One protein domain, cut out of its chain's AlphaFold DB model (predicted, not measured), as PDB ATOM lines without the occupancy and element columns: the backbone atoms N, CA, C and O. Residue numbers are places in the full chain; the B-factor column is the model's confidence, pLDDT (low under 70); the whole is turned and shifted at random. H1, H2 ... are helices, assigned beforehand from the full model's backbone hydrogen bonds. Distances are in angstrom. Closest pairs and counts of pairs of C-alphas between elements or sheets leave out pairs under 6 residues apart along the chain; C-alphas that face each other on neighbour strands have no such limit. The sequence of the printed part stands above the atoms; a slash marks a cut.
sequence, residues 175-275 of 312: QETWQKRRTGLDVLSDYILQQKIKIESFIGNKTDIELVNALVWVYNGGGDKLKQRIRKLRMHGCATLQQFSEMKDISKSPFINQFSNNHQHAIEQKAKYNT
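Overview. This is residues 175 to 275 of the 312 residues of an uncharacterized protein of Streblomastix strix (UniProt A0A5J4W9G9). H3 and H4 form a helical hairpin, with H1 crossing it on one side and the long H5 running alongside on the other, loosely attached through its first turns. Short H2 sits at the corner between H1 and H3. The 101 printed residues hold five named helices, H1 to H5 in chain order, and no named strand: all helix. The whole is compact, with a radius of gyration of the C-alphas of 13.4 A and spans of 42 by 29 by 28 A.

Along the chain. H1, residues 175 to 195, begins at C-alpha 175 (48.303, -13.611, 18.248), measures 29.6 A and has a kink of 35 degrees near residue 184. H2 is residues 199 to 202, 5.8 A. H3, residues 207 to 221, and H4, residues 226 to 241, each measure 21.1 A. H5, residues 254 to 275, measures 32.3 A and ends at C-alpha 275 (46.869, -50.944, 23.269).

Arrangement. H3 is the hub, and H3, H4 and H5 form an up-and-down bundle, each running against the one before. In the hairpin, H3 and H4 touch at a shallow tilt of 17 degrees, closest at C-alphas 215 and 230, 6.3 A. H5 touches H3 with residues 255 to 259 alone, closest at C-alphas 256 and 212, 6.2 A. H1 touches H4 with residues 180 to 188 alone, about perpendicular at 75 degrees, closest at C-alphas 184 and 233, 4.2 A. H2 and H3 touch only at the corner, closest at C-alphas 202 and 210, 6.6 A. H1 and H5 are apart. In H3 and H4 every O i to N i+4 pair is within hydrogen-bond range; H1 has 16 of 17, H5 17 of 18, and H2 is too short for one.

Size, cuts and confidence. The farthest C-alphas, of Glu 246 and Thr 275, are 43.5 A apart. The printed part has no cut; the link from H4 to H5 is long. Residues 175 to 176 and 263 to 275 have pLDDT under 70.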
ATOM      1  N   GLN A 175      49.375 -12.615  18.273       62.38
ATOM      2  CA  GLN A 175      48.303 -13.611  18.248       62.38
ATOM      3  C   GLN A 175      48.757 -15.000  18.714       62.38
ATOM      4  O   GLN A 175      47.997 -15.690  19.391       62.38
ATOM      5  N   GLU A 176      49.965 -15.421  18.350       69.62
ATOM      6  CA  GLU A 176      50.487 -16.744  18.693       69.62
ATOM      7  C   GLU A 176      50.745 -16.865  20.203       69.62
ATOM      8  O   GLU A 176      50.360 -17.849  20.834       69.62
ATOM      9  N   THR A 177      51.328 -15.831  20.808       74.50
ATOM     10  CA  THR A 177      51.524 -15.713  22.254       74.50
ATOM     11  C   THR A 177      50.184 -15.733  22.979       74.50
ATOM     12  O   THR A 177      50.043 -16.486  23.942       74.50
ATOM     13  N   TRP A 178      49.181 -14.992  22.495       71.19
ATOM     14  CA  TRP A 178      47.836 -15.042  23.070       71.19
ATOM     15  C   TRP A 178      47.218 -16.443  22.976       71.19
ATOM     16  O   TRP A 178      46.697 -16.950  23.964       71.19
ATOM     17  N   GLN A 179      47.316 -17.111  21.821       70.12
ATOM     18  CA  GLN A 179      46.804 -18.474  21.645       70.12
ATOM     19  C   GLN A 179      47.457 -19.465  22.608       70.12
ATOM     20  O   GLN A 179      46.753 -20.243  23.250       70.12
ATOM     21  N   LYS A 180      48.787 -19.410  22.740       78.19
ATOM     22  CA  LYS A 180      49.541 -20.229  23.692       78.19
ATOM     23  C   LYS A 180      49.019 -19.993  25.110       78.19
ATOM     24  O   LYS A 180      48.500 -20.934  25.705       78.19
ATOM     25  N   ARG A 181      49.031 -18.746  25.600       78.75
ATOM     26  CA  ARG A 181      48.543 -18.378  26.948       78.75
ATOM     27  C   ARG A 181      47.107 -18.839  27.190       78.75
ATOM     28  O   ARG A 181      46.845 -19.525  28.175       78.75
ATOM     29  N   ARG A 182      46.210 -18.578  26.235       72.56
ATOM     30  CA  ARG A 182      44.810 -19.014  26.284       72.56
ATOM     31  C   ARG A 182      44.693 -20.519  26.497       72.56
ATOM     32  O   ARG A 182      43.940 -20.937  27.357       72.56
ATOM     33  N   THR A 183      45.421 -21.345  25.744       76.25
ATOM     34  CA  THR A 183      45.301 -22.807  25.906       76.25
ATOM     35  C   THR A 183      45.728 -23.317  27.284       76.25
ATOM     36  O   THR A 183      45.300 -24.402  27.669       76.25
ATOM     37  N   GLY A 184      46.554 -22.567  28.018       79.31
ATOM     38  CA  GLY A 184      46.839 -22.839  29.427       79.31
ATOM     39  C   GLY A 184      45.725 -22.351  30.354       79.31
ATOM     40  O   GLY A 184      45.302 -23.095  31.233       79.31
ATOM     41  N   LEU A 185      45.230 -21.129  30.128       81.12
ATOM     42  CA  LEU A 185      44.176 -20.508  30.937       81.12
ATOM     43  C   LEU A 185      42.808 -21.173  30.800       81.12
ATOM     44  O   LEU A 185      42.064 -21.181  31.763       81.12
ATOM     45  N   ASP A 186      42.485 -21.743  29.642       78.75
ATOM     46  CA  ASP A 186      41.229 -22.464  29.387       78.75
ATOM     47  C   ASP A 186      41.043 -23.606  30.399       78.75
ATOM     48  O   ASP A 186      40.033 -23.705  31.085       78.75
ATOM     49  N   VAL A 187      42.099 -24.397  30.599       80.06
ATOM     50  CA  VAL A 187      42.102 -25.494  31.574       80.06
ATOM     51  C   VAL A 187      42.044 -24.969  33.012       80.06
ATOM     52  O   VAL A 187      41.415 -25.581  33.874       80.06
ATOM     53  N   LEU A 188      42.702 -23.837  33.277       85.38
ATOM     54  CA  LEU A 188      42.700 -23.203  34.593       85.38
ATOM     55  C   LEU A 188      41.333 -22.580  34.929       85.38
ATOM     56  O   LEU A 188      40.920 -22.604  36.082       85.38
ATOM     57  N   SER A 189      40.623 -22.074  33.921       79.94
ATOM     58  CA  SER A 189      39.278 -21.510  34.026       79.94
ATOM     59  C   SER A 189      38.282 -22.528  34.538       79.94
ATOM     60  O   SER A 189      37.594 -22.275  35.525       79.94
ATOM     61  N   ASP A 190      38.262 -23.704  33.910       81.69
ATOM     62  CA  ASP A 190      37.395 -24.801  34.329       81.69
ATOM     63  C   ASP A 190      37.642 -25.165  35.798       81.69
ATOM     64  O   ASP A 190      36.697 -25.331  36.569       81.69
ATOM     65  N   TYR A 191      38.915 -25.231  36.200       85.50
ATOM     66  CA  TYR A 191      39.308 -25.509  37.578       85.50
ATOM     67  C   TYR A 191      38.827 -24.420  38.549       85.50
ATOM     68  O   TYR A 191      38.162 -24.740  39.534       85.50
ATOM     69  N   ILE A 192      39.111 -23.144  38.264       84.81
ATOM     70  CA  ILE A 192      38.742 -22.003  39.118       84.81
ATOM     71  C   ILE A 192      37.229 -21.956  39.342       84.81
ATOM     72  O   ILE A 192      36.782 -21.836  40.483       84.81
ATOM     73  N   LEU A 193      36.447 -22.087  38.268       79.88
ATOM     74  CA  LEU A 193      34.988 -22.018  38.328       79.88
ATOM     75  C   LEU A 193      34.394 -23.200  39.099       79.88
ATOM     76  O   LEU A 193      33.541 -23.007  39.965       79.88
ATOM     77  N   GLN A 194      34.854 -24.423  38.820       78.94
ATOM     78  CA  GLN A 194      34.286 -25.621  39.441       78.94
ATOM     79  C   GLN A 194      34.703 -25.789  40.901       78.94
ATOM     80  O   GLN A 194      33.893 -26.202  41.726       78.94
ATOM     81  N   GLN A 195      35.955 -25.467  41.222       84.44
ATOM     82  CA  GLN A 195      36.492 -25.578  42.579       84.44
ATOM     83  C   GLN A 195      36.293 -24.295  43.401       84.44
ATOM     84  O   GLN A 195      36.670 -24.258  44.569       84.44
ATOM     85  N   LYS A 196      35.671 -23.256  42.819       84.75
ATOM     86  CA  LYS A 196      35.387 -21.955  43.455       84.75
ATOM     87  C   LYS A 196      36.637 -21.310  44.072       84.75
ATOM     88  O   LYS A 196      36.586 -20.744  45.164       84.75
ATOM     89  N   ILE A 197      37.764 -21.412  43.370       86.75
ATOM     90  CA  ILE A 197      39.051 -20.877  43.823       86.75
ATOM     91  C   ILE A 197      39.080 -19.365  43.610       86.75
ATOM     92  O   ILE A 197      38.622 -18.855  42.589       86.75
ATOM     93  N   LYS A 198      39.641 -18.626  44.568       87.50
ATOM     94  CA  LYS A 198      39.868 -17.187  44.410       87.50
ATOM     95  C   LYS A 198      41.053 -16.954  43.478       87.50
ATOM     96  O   LYS A 198      42.131 -17.465  43.741       87.50
ATOM     97  N   ILE A 199      40.879 -16.132  42.441       84.75
ATOM     98  CA  ILE A 199      41.938 -15.818  41.459       84.75
ATOM     99  C   ILE A 199      43.210 -15.263  42.126       84.75
ATOM    100  O   ILE A 199      44.315 -15.531  41.665       84.75
ATOM    101  N   GLU A 200      43.063 -14.548  43.243       86.81
ATOM    102  CA  GLU A 200      44.156 -13.997  44.061       86.81
ATOM    103  C   GLU A 200      45.187 -15.051  44.500       86.81
ATOM    104  O   GLU A 200      46.369 -14.730  44.638       86.81
ATOM    105  N   SER A 201      44.783 -16.319  44.663       86.44
ATOM    106  CA  SER A 201      45.702 -17.395  45.061       86.44
ATOM    107  C   SER A 201      46.798 -17.662  44.020       86.44
ATOM    108  O   SER A 201      47.860 -18.181  44.359       86.44
ATOM    109  N   PHE A 202      46.580 -17.248  42.768       88.12
ATOM    110  CA  PHE A 202      47.511 -17.424  41.654       88.12
ATOM    111  C   PHE A 202      48.491 -16.259  41.448       88.12
ATOM    112  O   PHE A 202      49.253 -16.272  40.479       88.12
ATOM    113  N   ILE A 203      48.457 -15.241  42.312       86.62
ATOM    114  CA  ILE A 203      49.331 -14.059  42.223       86.62
ATOM    115  C   ILE A 203      50.454 -14.105  43.273       86.62
ATOM    116  O   ILE A 203      51.538 -13.570  43.057       86.62
ATOM    117  N   GLY A 204      50.249 -14.797  44.395       83.75
ATOM    118  CA  GLY A 204      51.238 -14.855  45.473       83.75
ATOM    119  C   GLY A 204      52.442 -15.773  45.209       83.75
ATOM    120  O   GLY A 204      52.540 -16.492  44.211       83.75
ATOM    121  N   ASN A 205      53.353 -15.820  46.178       83.12
ATOM    122  CA  ASN A 205      54.550 -16.671  46.172       83.12
ATOM    123  C   ASN A 205      54.309 -18.201  46.155       83.12
ATOM    124  O   ASN A 205      55.264 -18.951  45.968       83.12
ATOM    125  N   LYS A 206      53.063 -18.667  46.325       84.31
ATOM    126  CA  LYS A 206      52.654 -20.090  46.325       84.31
ATOM    127  C   LYS A 206      51.868 -20.506  45.074       84.31
ATOM    128  O   LYS A 206      51.101 -21.465  45.091       84.31
ATOM    129  N   THR A 207      52.041 -19.769  43.980       88.06
ATOM    130  CA  THR A 207      51.316 -20.014  42.722       88.06
ATOM    131  C   THR A 207      51.571 -21.415  42.144       88.06
ATOM    132  O   THR A 207      50.716 -21.984  41.468       88.06
ATOM    133  N   ASP A 208      52.741 -21.996  42.403       85.69
ATOM    134  CA  ASP A 208      53.077 -23.362  42.009       85.69
ATOM    135  C   ASP A 208      52.199 -24.423  42.686       85.69
ATOM    136  O   ASP A 208      51.808 -25.380  42.020       85.69
ATOM    137  N   ILE A 209      51.843 -24.237  43.960       84.62
ATOM    138  CA  ILE A 209      50.945 -25.136  44.699       84.62
ATOM    139  C   ILE A 209      49.563 -25.146  44.044       84.62
ATOM    140  O   ILE A 209      49.042 -26.211  43.713       84.62
ATOM    141  N   GLU A 210      48.992 -23.970  43.785       88.81
ATOM    142  CA  GLU A 210      47.669 -23.864  43.159       88.81
ATOM    143  C   GLU A 210      47.661 -24.417  41.733       88.81
ATOM    144  O   GLU A 210      46.715 -25.083  41.303       88.81
ATOM    145  N   LEU A 211      48.754 -24.220  40.994       89.75
ATOM    146  CA  LEU A 211      48.893 -24.802  39.669       89.75
ATOM    147  C   LEU A 211      49.022 -26.333  39.715       89.75
ATOM    148  O   LEU A 211      48.479 -27.012  38.842       89.75
ATOM    149  N   VAL A 212      49.699 -26.896  40.720       88.50
ATOM    150  CA  VAL A 212      49.733 -28.350  40.944       88.50
ATOM    151  C   VAL A 212      48.353 -28.880  41.312       88.50
ATOM    152  O   VAL A 212      47.950 -29.900  40.757       88.50
ATOM    153  N   ASN A 213      47.589 -28.177  42.147       89.06
ATOM    154  CA  ASN A 213      46.207 -28.553  42.452       89.06
ATOM    155  C   ASN A 213      45.348 -28.602  41.180       89.06
ATOM    156  O   ASN A 213      44.630 -29.578  40.954       89.06
ATOM    157  N   ALA A 214      45.488 -27.607  40.298       88.88
ATOM    158  CA  ALA A 214      44.825 -27.606  38.997       88.88
ATOM    159  C   ALA A 214      45.279 -28.783  38.110       88.88
ATOM    160  O   ALA A 214      44.456 -29.441  37.473       88.88
ATOM    161  N   LEU A 215      46.578 -29.102  38.081       89.19
ATOM    162  CA  LEU A 215      47.120 -30.243  37.330       89.19
ATOM    163  C   LEU A 215      46.603 -31.594  37.851       89.19
ATOM    164  O   LEU A 215      46.240 -32.456  37.048       89.19
ATOM    165  N   VAL A 216      46.531 -31.767  39.173       86.38
ATOM    166  CA  VAL A 216      45.960 -32.953  39.830       86.38
ATOM    167  C   VAL A 216      44.474 -33.073  39.513       86.38
ATOM    168  O   VAL A 216      44.006 -34.153  39.157       86.38
ATOM    169  N   TRP A 217      43.735 -31.965  39.558       88.88
ATOM    170  CA  TRP A 217      42.324 -31.943  39.190       88.88
ATOM    171  C   TRP A 217      42.103 -32.388  37.735       88.88
ATOM    172  O   TRP A 217      41.270 -33.257  37.474       88.88
ATOM    173  N   VAL A 218      42.908 -31.884  36.789       87.38
ATOM    174  CA  VAL A 218      42.864 -32.324  35.381       87.38
ATOM    175  C   VAL A 218      43.190 -33.810  35.248       87.38
ATOM    176  O   VAL A 218      42.532 -34.508  34.477       87.38
ATOM    177  N   TYR A 219      44.197 -34.294  35.980       86.12
ATOM    178  CA  TYR A 219      44.588 -35.703  35.981       86.12
ATOM    179  C   TYR A 219      43.448 -36.612  36.452       86.12
ATOM    180  O   TYR A 219      43.090 -37.561  35.752       86.12
ATOM    181  N   ASN A 220      42.834 -36.270  37.586       82.75
ATOM    182  CA  ASN A 220      41.734 -37.025  38.180       82.75
ATOM    183  C   ASN A 220      40.464 -36.981  37.321       82.75
ATOM    184  O   ASN A 220      39.739 -37.970  37.253       82.75
ATOM    185  N   GLY A 221      40.216 -35.869  36.620       80.38
ATOM    186  CA  GLY A 221      39.091 -35.741  35.692       80.38
ATOM    187  C   GLY A 221      39.207 -36.616  34.437       80.38
ATOM    188  O   GLY A 221      38.202 -36.890  33.785       80.38
ATOM    189  N   GLY A 222      40.412 -37.079  34.088       81.38
ATOM    190  CA  GLY A 222      40.637 -37.985  32.963       81.38
ATOM    191  C   GLY A 222      40.154 -37.447  31.604       81.38
ATOM    192  O   GLY A 222      40.285 -36.261  31.287       81.38
ATOM    193  N   GLY A 223      39.625 -38.355  30.778       77.06
ATOM    194  CA  GLY A 223      39.017 -38.043  29.483       77.06
ATOM    195  C   GLY A 223      39.984 -37.949  28.298       77.06
ATOM    196  O   GLY A 223      41.200 -38.150  28.404       77.06
ATOM    197  N   ASP A 224      39.414 -37.644  27.134       73.69
ATOM    198  CA  ASP A 224      40.159 -37.524  25.887       73.69
ATOM    199  C   ASP A 224      41.221 -36.428  25.963       73.69
ATOM    200  O   ASP A 224      41.037 -35.362  26.555       73.69
ATOM    201  N   LYS A 225      42.356 -36.672  25.300       81.38
ATOM    202  CA  LYS A 225      43.466 -35.710  25.197       81.38
ATOM    203  C   LYS A 225      44.031 -35.275  26.560       81.38
ATOM    204  O   LYS A 225      44.684 -34.232  26.624       81.38
ATOM    205  N   LEU A 226      43.877 -36.084  27.615       83.75
ATOM    206  CA  LEU A 226      44.411 -35.821  28.961       83.75
ATOM    207  C   LEU A 226      45.873 -35.342  28.940       83.75
ATOM    208  O   LEU A 226      46.197 -34.274  29.459       83.75
ATOM    209  N   LYS A 227      46.747 -36.076  28.238       84.50
ATOM    210  CA  LYS A 227      48.172 -35.730  28.087       84.50
ATOM    211  C   LYS A 227      48.378 -34.342  27.466       84.50
ATOM    212  O   LYS A 227      49.284 -33.610  27.858       84.50
ATOM    213  N   GLN A 228      47.535 -33.957  26.507       84.75
ATOM    214  CA  GLN A 228      47.608 -32.639  25.876       84.75
ATOM    215  C   GLN A 228      47.120 -31.534  26.817       84.75
ATOM    216  O   GLN A 228      47.740 -30.473  26.841       84.75
ATOM    217  N   ARG A 229      46.052 -31.769  27.594       86.94
ATOM    218  CA  ARG A 229      45.534 -30.807  28.587       86.94
ATOM    219  C   ARG A 229      46.571 -30.528  29.675       86.94
ATOM    220  O   ARG A 229      46.905 -29.368  29.890       86.94
ATOM    221  N   ILE A 230      47.169 -31.577  30.248       89.12
ATOM    222  CA  ILE A 230      48.257 -31.464  31.236       89.12
ATOM    223  C   ILE A 230      49.450 -30.699  30.650       89.12
ATOM    224  O   ILE A 230      49.939 -29.747  31.256       89.12
ATOM    225  N   ARG A 231      49.896 -31.052  29.434       88.50
ATOM    226  CA  ARG A 231      51.019 -30.365  28.776       88.50
ATOM    227  C   ARG A 231      50.733 -28.882  28.529       88.50
ATOM    228  O   ARG A 231      51.619 -28.056  28.732       88.50
ATOM    229  N   LYS A 232      49.521 -28.540  28.081       87.88
ATOM    230  CA  LYS A 232      49.104 -27.152  27.829       87.88
ATOM    231  C   LYS A 232      49.030 -26.344  29.118       87.88
ATOM    232  O   LYS A 232      49.614 -25.263  29.161       87.88
ATOM    233  N   LEU A 233      48.392 -26.878  30.162       89.69
ATOM    234  CA  LEU A 233      48.315 -26.220  31.467       89.69
ATOM    235  C   LEU A 233      49.717 -25.997  32.049       89.69
ATOM    236  O   LEU A 233      50.044 -24.881  32.436       89.69
ATOM    237  N   ARG A 234      50.598 -27.003  31.993       89.94
ATOM    238  CA  ARG A 234      51.986 -26.855  32.453       89.94
ATOM    239  C   ARG A 234      52.759 -25.810  31.649       89.94
ATOM    240  O   ARG A 234      53.362 -24.925  32.235       89.94
ATOM    241  N   MET A 235      52.799 -25.899  30.320       88.19
ATOM    242  CA  MET A 235      53.652 -24.989  29.539       88.19
ATOM    243  C   MET A 235      53.101 -23.567  29.510       88.19
ATOM    244  O   MET A 235      53.839 -22.601  29.684       88.19
ATOM    245  N   HIS A 236      51.806 -23.430  29.244       88.31
ATOM    246  CA  HIS A 236      51.204 -22.133  28.983       88.31
ATOM    247  C   HIS A 236      50.568 -21.514  30.223       88.31
ATOM    248  O   HIS A 236      50.601 -20.291  30.347       88.31
ATOM    249  N   GLY A 237      50.053 -22.325  31.151       88.25
ATOM    250  CA  GLY A 237      49.604 -21.858  32.464       88.25
ATOM    251  C   GLY A 237      50.774 -21.301  33.268       88.25
ATOM    252  O   GLY A 237      50.731 -20.123  33.611       88.25
ATOM    253  N   CYS A 238      51.871 -22.063  33.434       89.25
ATOM    254  CA  CYS A 238      53.088 -21.561  34.099       89.25
ATOM    255  C   CYS A 238      53.570 -20.248  33.480       89.25
ATOM    256  O   CYS A 238      53.743 -19.267  34.188       89.25
ATOM    257  N   ALA A 239      53.752 -20.209  32.155       88.50
ATOM    258  CA  ALA A 239      54.287 -19.029  31.478       88.50
ATOM    259  C   ALA A 239      53.382 -17.793  31.606       88.50
ATOM    260  O   ALA A 239      53.870 -16.666  31.527       88.50
ATOM    261  N   THR A 240      52.069 -17.993  31.746       86.88
ATOM    262  CA  THR A 240      51.118 -16.897  31.952       86.88
ATOM    263  C   THR A 240      51.145 -16.426  33.396       86.88
ATOM    264  O   THR A 240      51.279 -15.233  33.627       86.88
ATOM    265  N   LEU A 241      51.075 -17.350  34.354       88.56
ATOM    266  CA  LEU A 241      51.080 -17.029  35.779       88.56
ATOM    267  C   LEU A 241      52.395 -16.378  36.215       88.56
ATOM    268  O   LEU A 241      52.371 -15.386  36.924       88.56
ATOM    269  N   GLN A 242      53.527 -16.842  35.687       89.19
ATOM    270  CA  GLN A 242      54.862 -16.293  35.945       89.19
ATOM    271  C   GLN A 242      55.002 -14.804  35.574       89.19
ATOM    272  O   GLN A 242      55.916 -14.139  36.046       89.19
ATOM    273  N   GLN A 243      54.133 -14.271  34.709       86.56
ATOM    274  CA  GLN A 243      54.147 -12.843  34.367       86.56
ATOM    275  C   GLN A 243      53.507 -11.959  35.432       86.56
ATOM    276  O   GLN A 243      53.808 -10.770  35.464       86.56
ATOM    277  N   PHE A 244      52.601 -12.516  36.231       85.00
ATOM    278  CA  PHE A 244      51.771 -11.755  37.165       85.00
ATOM    279  C   PHE A 244      52.002 -12.158  38.610       85.00
ATOM    280  O   PHE A 244      51.707 -11.367  39.498       85.00
ATOM    281  N   SER A 245      52.527 -13.358  38.848       85.94
ATOM    282  CA  SER A 245      52.811 -13.823  40.188       85.94
ATOM    283  C   SER A 245      54.157 -13.329  40.701       85.94
ATOM    284  O   SER A 245      55.093 -13.056  39.947       85.94
ATOM    285  N   GLU A 246      54.281 -13.293  42.024       86.12
ATOM    286  CA  GLU A 246      55.550 -13.040  42.710       86.12
ATOM    287  C   GLU A 246      56.599 -14.132  42.415       86.12
ATOM    288  O   GLU A 246      57.807 -13.911  42.547       86.12
ATOM    289  N   MET A 247      56.157 -15.320  41.981       85.62
ATOM    290  CA  MET A 247      57.019 -16.464  41.706       85.62
ATOM    291  C   MET A 247      57.533 -16.459  40.258       85.62
ATOM    292  O   MET A 247      56.856 -16.879  39.320       85.62
ATOM    293  N   LYS A 248      58.800 -16.077  40.081       81.06
ATOM    294  CA  LYS A 248      59.418 -15.906  38.756       81.06
ATOM    295  C   LYS A 248      59.781 -17.185  38.004       81.06
ATOM    296  O   LYS A 248      60.059 -17.075  36.822       81.06
ATOM    297  N   ASP A 249      59.800 -18.366  38.620       85.50
ATOM    298  CA  ASP A 249      60.241 -19.620  37.973       85.50
ATOM    299  C   ASP A 249      59.300 -20.801  38.289       85.50
ATOM    300  O   ASP A 249      59.731 -21.913  38.598       85.50
ATOM    301  N   ILE A 250      57.984 -20.581  38.179       86.88
ATOM    302  CA  ILE A 250      56.941 -21.582  38.502       86.88
ATOM    303  C   ILE A 250      57.203 -22.927  37.812       86.88
ATOM    304  O   ILE A 250      57.116 -23.985  38.428       86.88
ATOM    305  N   SER A 251      57.575 -22.899  36.527       84.94
ATOM    306  CA  SER A 251      57.804 -24.115  35.733       84.94
ATOM    307  C   SER A 251      58.931 -25.014  36.253       84.94
ATOM    308  O   SER A 251      58.950 -26.200  35.917       84.94
ATOM    309  N   LYS A 252      59.846 -24.459  37.058       86.31
ATOM    310  CA  LYS A 252      60.976 -25.160  37.675       86.31
ATOM    311  C   LYS A 252      60.721 -25.521  39.140       86.31
ATOM    312  O   LYS A 252      61.605 -26.113  39.757       86.31
ATOM    313  N   SER A 253      59.550 -25.188  39.691       86.88
ATOM    314  CA  SER A 253      59.196 -25.542  41.066       86.88
ATOM    315  C   SER A 253      59.353 -27.054  41.300       86.88
ATOM    316  O   SER A 253      58.929 -27.849  40.445       86.88
ATOM    317  N   PRO A 254      59.905 -27.478  42.455       84.56
ATOM    318  CA  PRO A 254      59.964 -28.882  42.845       84.56
ATOM    319  C   PRO A 254      58.607 -29.585  42.739       84.56
ATOM    320  O   PRO A 254      58.553 -30.705  42.238       84.56
ATOM    321  N   PHE A 255      57.509 -28.915  43.104       80.94
ATOM    322  CA  PHE A 255      56.166 -29.496  43.050       80.94
ATOM    323  C   PHE A 255      55.709 -29.780  41.611       80.94
ATOM    324  O   PHE A 255      55.179 -30.855  41.319       80.94
ATOM    325  N   ILE A 256      55.977 -28.858  40.679       84.94
ATOM    326  CA  ILE A 256      55.645 -29.024  39.254       84.94
ATOM    327  C   ILE A 256      56.480 -30.146  38.624       84.94
ATOM    328  O   ILE A 256      55.965 -30.945  37.830       84.94
ATOM    329  N   ASN A 257      57.764 -30.227  38.978       83.88
ATOM    330  CA  ASN A 257      58.660 -31.277  38.496       83.88
ATOM    331  C   ASN A 257      58.277 -32.649  39.062       83.88
ATOM    332  O   ASN A 257      58.177 -33.611  38.302       83.88
ATOM    333  N   GLN A 258      57.976 -32.731  40.359       80.12
ATOM    334  CA  GLN A 258      57.534 -33.962  41.012       80.12
ATOM    335  C   GLN A 258      56.213 -34.466  40.421       80.12
ATOM    336  O   GLN A 258      56.110 -35.643  40.072       80.12
ATOM    337  N   PHE A 259      55.227 -33.580  40.223       84.31
ATOM    338  CA  PHE A 259      53.989 -33.936  39.529       84.31
ATOM    339  C   PHE A 259      54.285 -34.499  38.135       84.31
ATOM    340  O   PHE A 259      53.774 -35.560  37.776       84.31
ATOM    341  N   SER A 260      55.133 -33.809  37.365       80.12
ATOM    342  CA  SER A 260      55.467 -34.202  35.995       80.12
ATOM    343  C   SER A 260      56.119 -35.580  35.939       80.12
ATOM    344  O   SER A 260      55.717 -36.392  35.115       80.12
ATOM    345  N   ASN A 261      57.074 -35.863  36.824       76.62
ATOM    346  CA  ASN A 261      57.769 -37.148  36.854       76.62
ATOM    347  C   ASN A 261      56.807 -38.284  37.228       76.62
ATOM    348  O   ASN A 261      56.684 -39.259  36.490       76.62
ATOM    349  N   ASN A 262      56.041 -38.118  38.309       73.94
ATOM    350  CA  ASN A 262      55.145 -39.164  38.808       73.94
ATOM    351  C   ASN A 262      54.024 -39.496  37.809       73.94
ATOM    352  O   ASN A 262      53.698 -40.662  37.586       73.94
ATOM    353  N   HIS A 263      53.448 -38.477  37.169       68.75
ATOM    354  CA  HIS A 263      52.285 -38.662  36.302       68.75
ATOM    355  C   HIS A 263      52.662 -38.933  34.842       68.75
ATOM    356  O   HIS A 263      51.874 -39.557  34.135       68.75
ATOM    357  N   GLN A 264      53.854 -38.540  34.372       64.44
ATOM    358  CA  GLN A 264      54.332 -38.946  33.047       64.44
ATOM    359  C   GLN A 264      54.497 -40.470  32.984       64.44
ATOM    360  O   GLN A 264      53.996 -41.081  32.042       64.44
ATOM    361  N   HIS A 265      55.089 -41.086  34.015       58.34
ATOM    362  CA  HIS A 265      55.212 -42.541  34.105       58.34
ATOM    363  C   HIS A 265      53.848 -43.238  34.188       58.34
ATOM    364  O   HIS A 265      53.617 -44.205  33.466       58.34
ATOM    365  N   ALA A 266      52.904 -42.714  34.979       58.88
ATOM    366  CA  ALA A 266      51.554 -43.275  35.069       58.88
ATOM    367  C   ALA A 266      50.767 -43.161  33.746       58.88
ATOM    368  O   ALA A 266      50.075 -44.097  33.341       58.88
ATOM    369  N   ILE A 267      50.896 -42.037  33.027       58.78
ATOM    370  CA  ILE A 267      50.272 -41.830  31.709       58.78
ATOM    371  C   ILE A 267      50.917 -42.732  30.649       58.78
ATOM    372  O   ILE A 267      50.207 -43.265  29.798       58.78
ATOM    373  N   GLU A 268      52.240 -42.906  30.674       58.00
ATOM    374  CA  GLU A 268      52.970 -43.781  29.750       58.00
ATOM    375  C   GLU A 268      52.665 -45.257  29.988       58.00
ATOM    376  O   GLU A 268      52.432 -45.975  29.017       58.00
ATOM    377  N   GLN A 269      52.572 -45.693  31.246       55.50
ATOM    378  CA  GLN A 269      52.094 -47.030  31.594       55.50
ATOM    379  C   GLN A 269      50.656 -47.220  31.100       55.50
ATOM    380  O   GLN A 269      50.398 -48.122  30.306       55.50
ATOM    381  N   LYS A 270      49.728 -46.319  31.447       54.22
ATOM    382  CA  LYS A 270      48.331 -46.406  30.991       54.22
ATOM    383  C   LYS A 270      48.218 -46.428  29.462       54.22
ATOM    384  O   LYS A 270      47.412 -47.183  28.940       54.22
ATOM    385  N   ALA A 271      49.030 -45.659  28.734       53.09
ATOM    386  CA  ALA A 271      49.045 -45.644  27.268       53.09
ATOM    387  C   ALA A 271      49.688 -46.895  26.637       53.09
ATOM    388  O   ALA A 271      49.180 -47.378  25.625       53.09
ATOM    389  N   LYS A 272      50.761 -47.444  27.229       50.00
ATOM    390  CA  LYS A 272      51.369 -48.716  26.793       50.00
ATOM    391  C   LYS A 272      50.389 -49.881  26.947       50.00
ATOM    392  O   LYS A 272      50.287 -50.705  26.044       50.00
ATOM    393  N   TYR A 273      49.624 -49.911  28.038       46.91
ATOM    394  CA  TYR A 273      48.666 -50.986  28.312       46.91
ATOM    395  C   TYR A 273      47.267 -50.753  27.716       46.91
ATOM    396  O   TYR A 273      46.508 -51.702  27.601       46.91
ATOM    397  N   ASN A 274      46.907 -49.549  27.252       46.97
ATOM    398  CA  ASN A 274      45.614 -49.347  26.572       46.97
ATOM    399  C   ASN A 274      45.571 -49.990  25.168       46.97
ATOM    400  O   ASN A 274      44.493 -50.240  24.637       46.97
ATOM    401  N   THR A 275      46.739 -50.248  24.567       48.06
ATOM    402  CA  THR A 275      46.869 -50.944  23.269       48.06
ATOM    403  C   THR A 275      47.197 -52.433  23.442       48.06
ATOM    404  O   THR A 275      46.984 -53.223  22.526       48.06
TER     405      THR A 275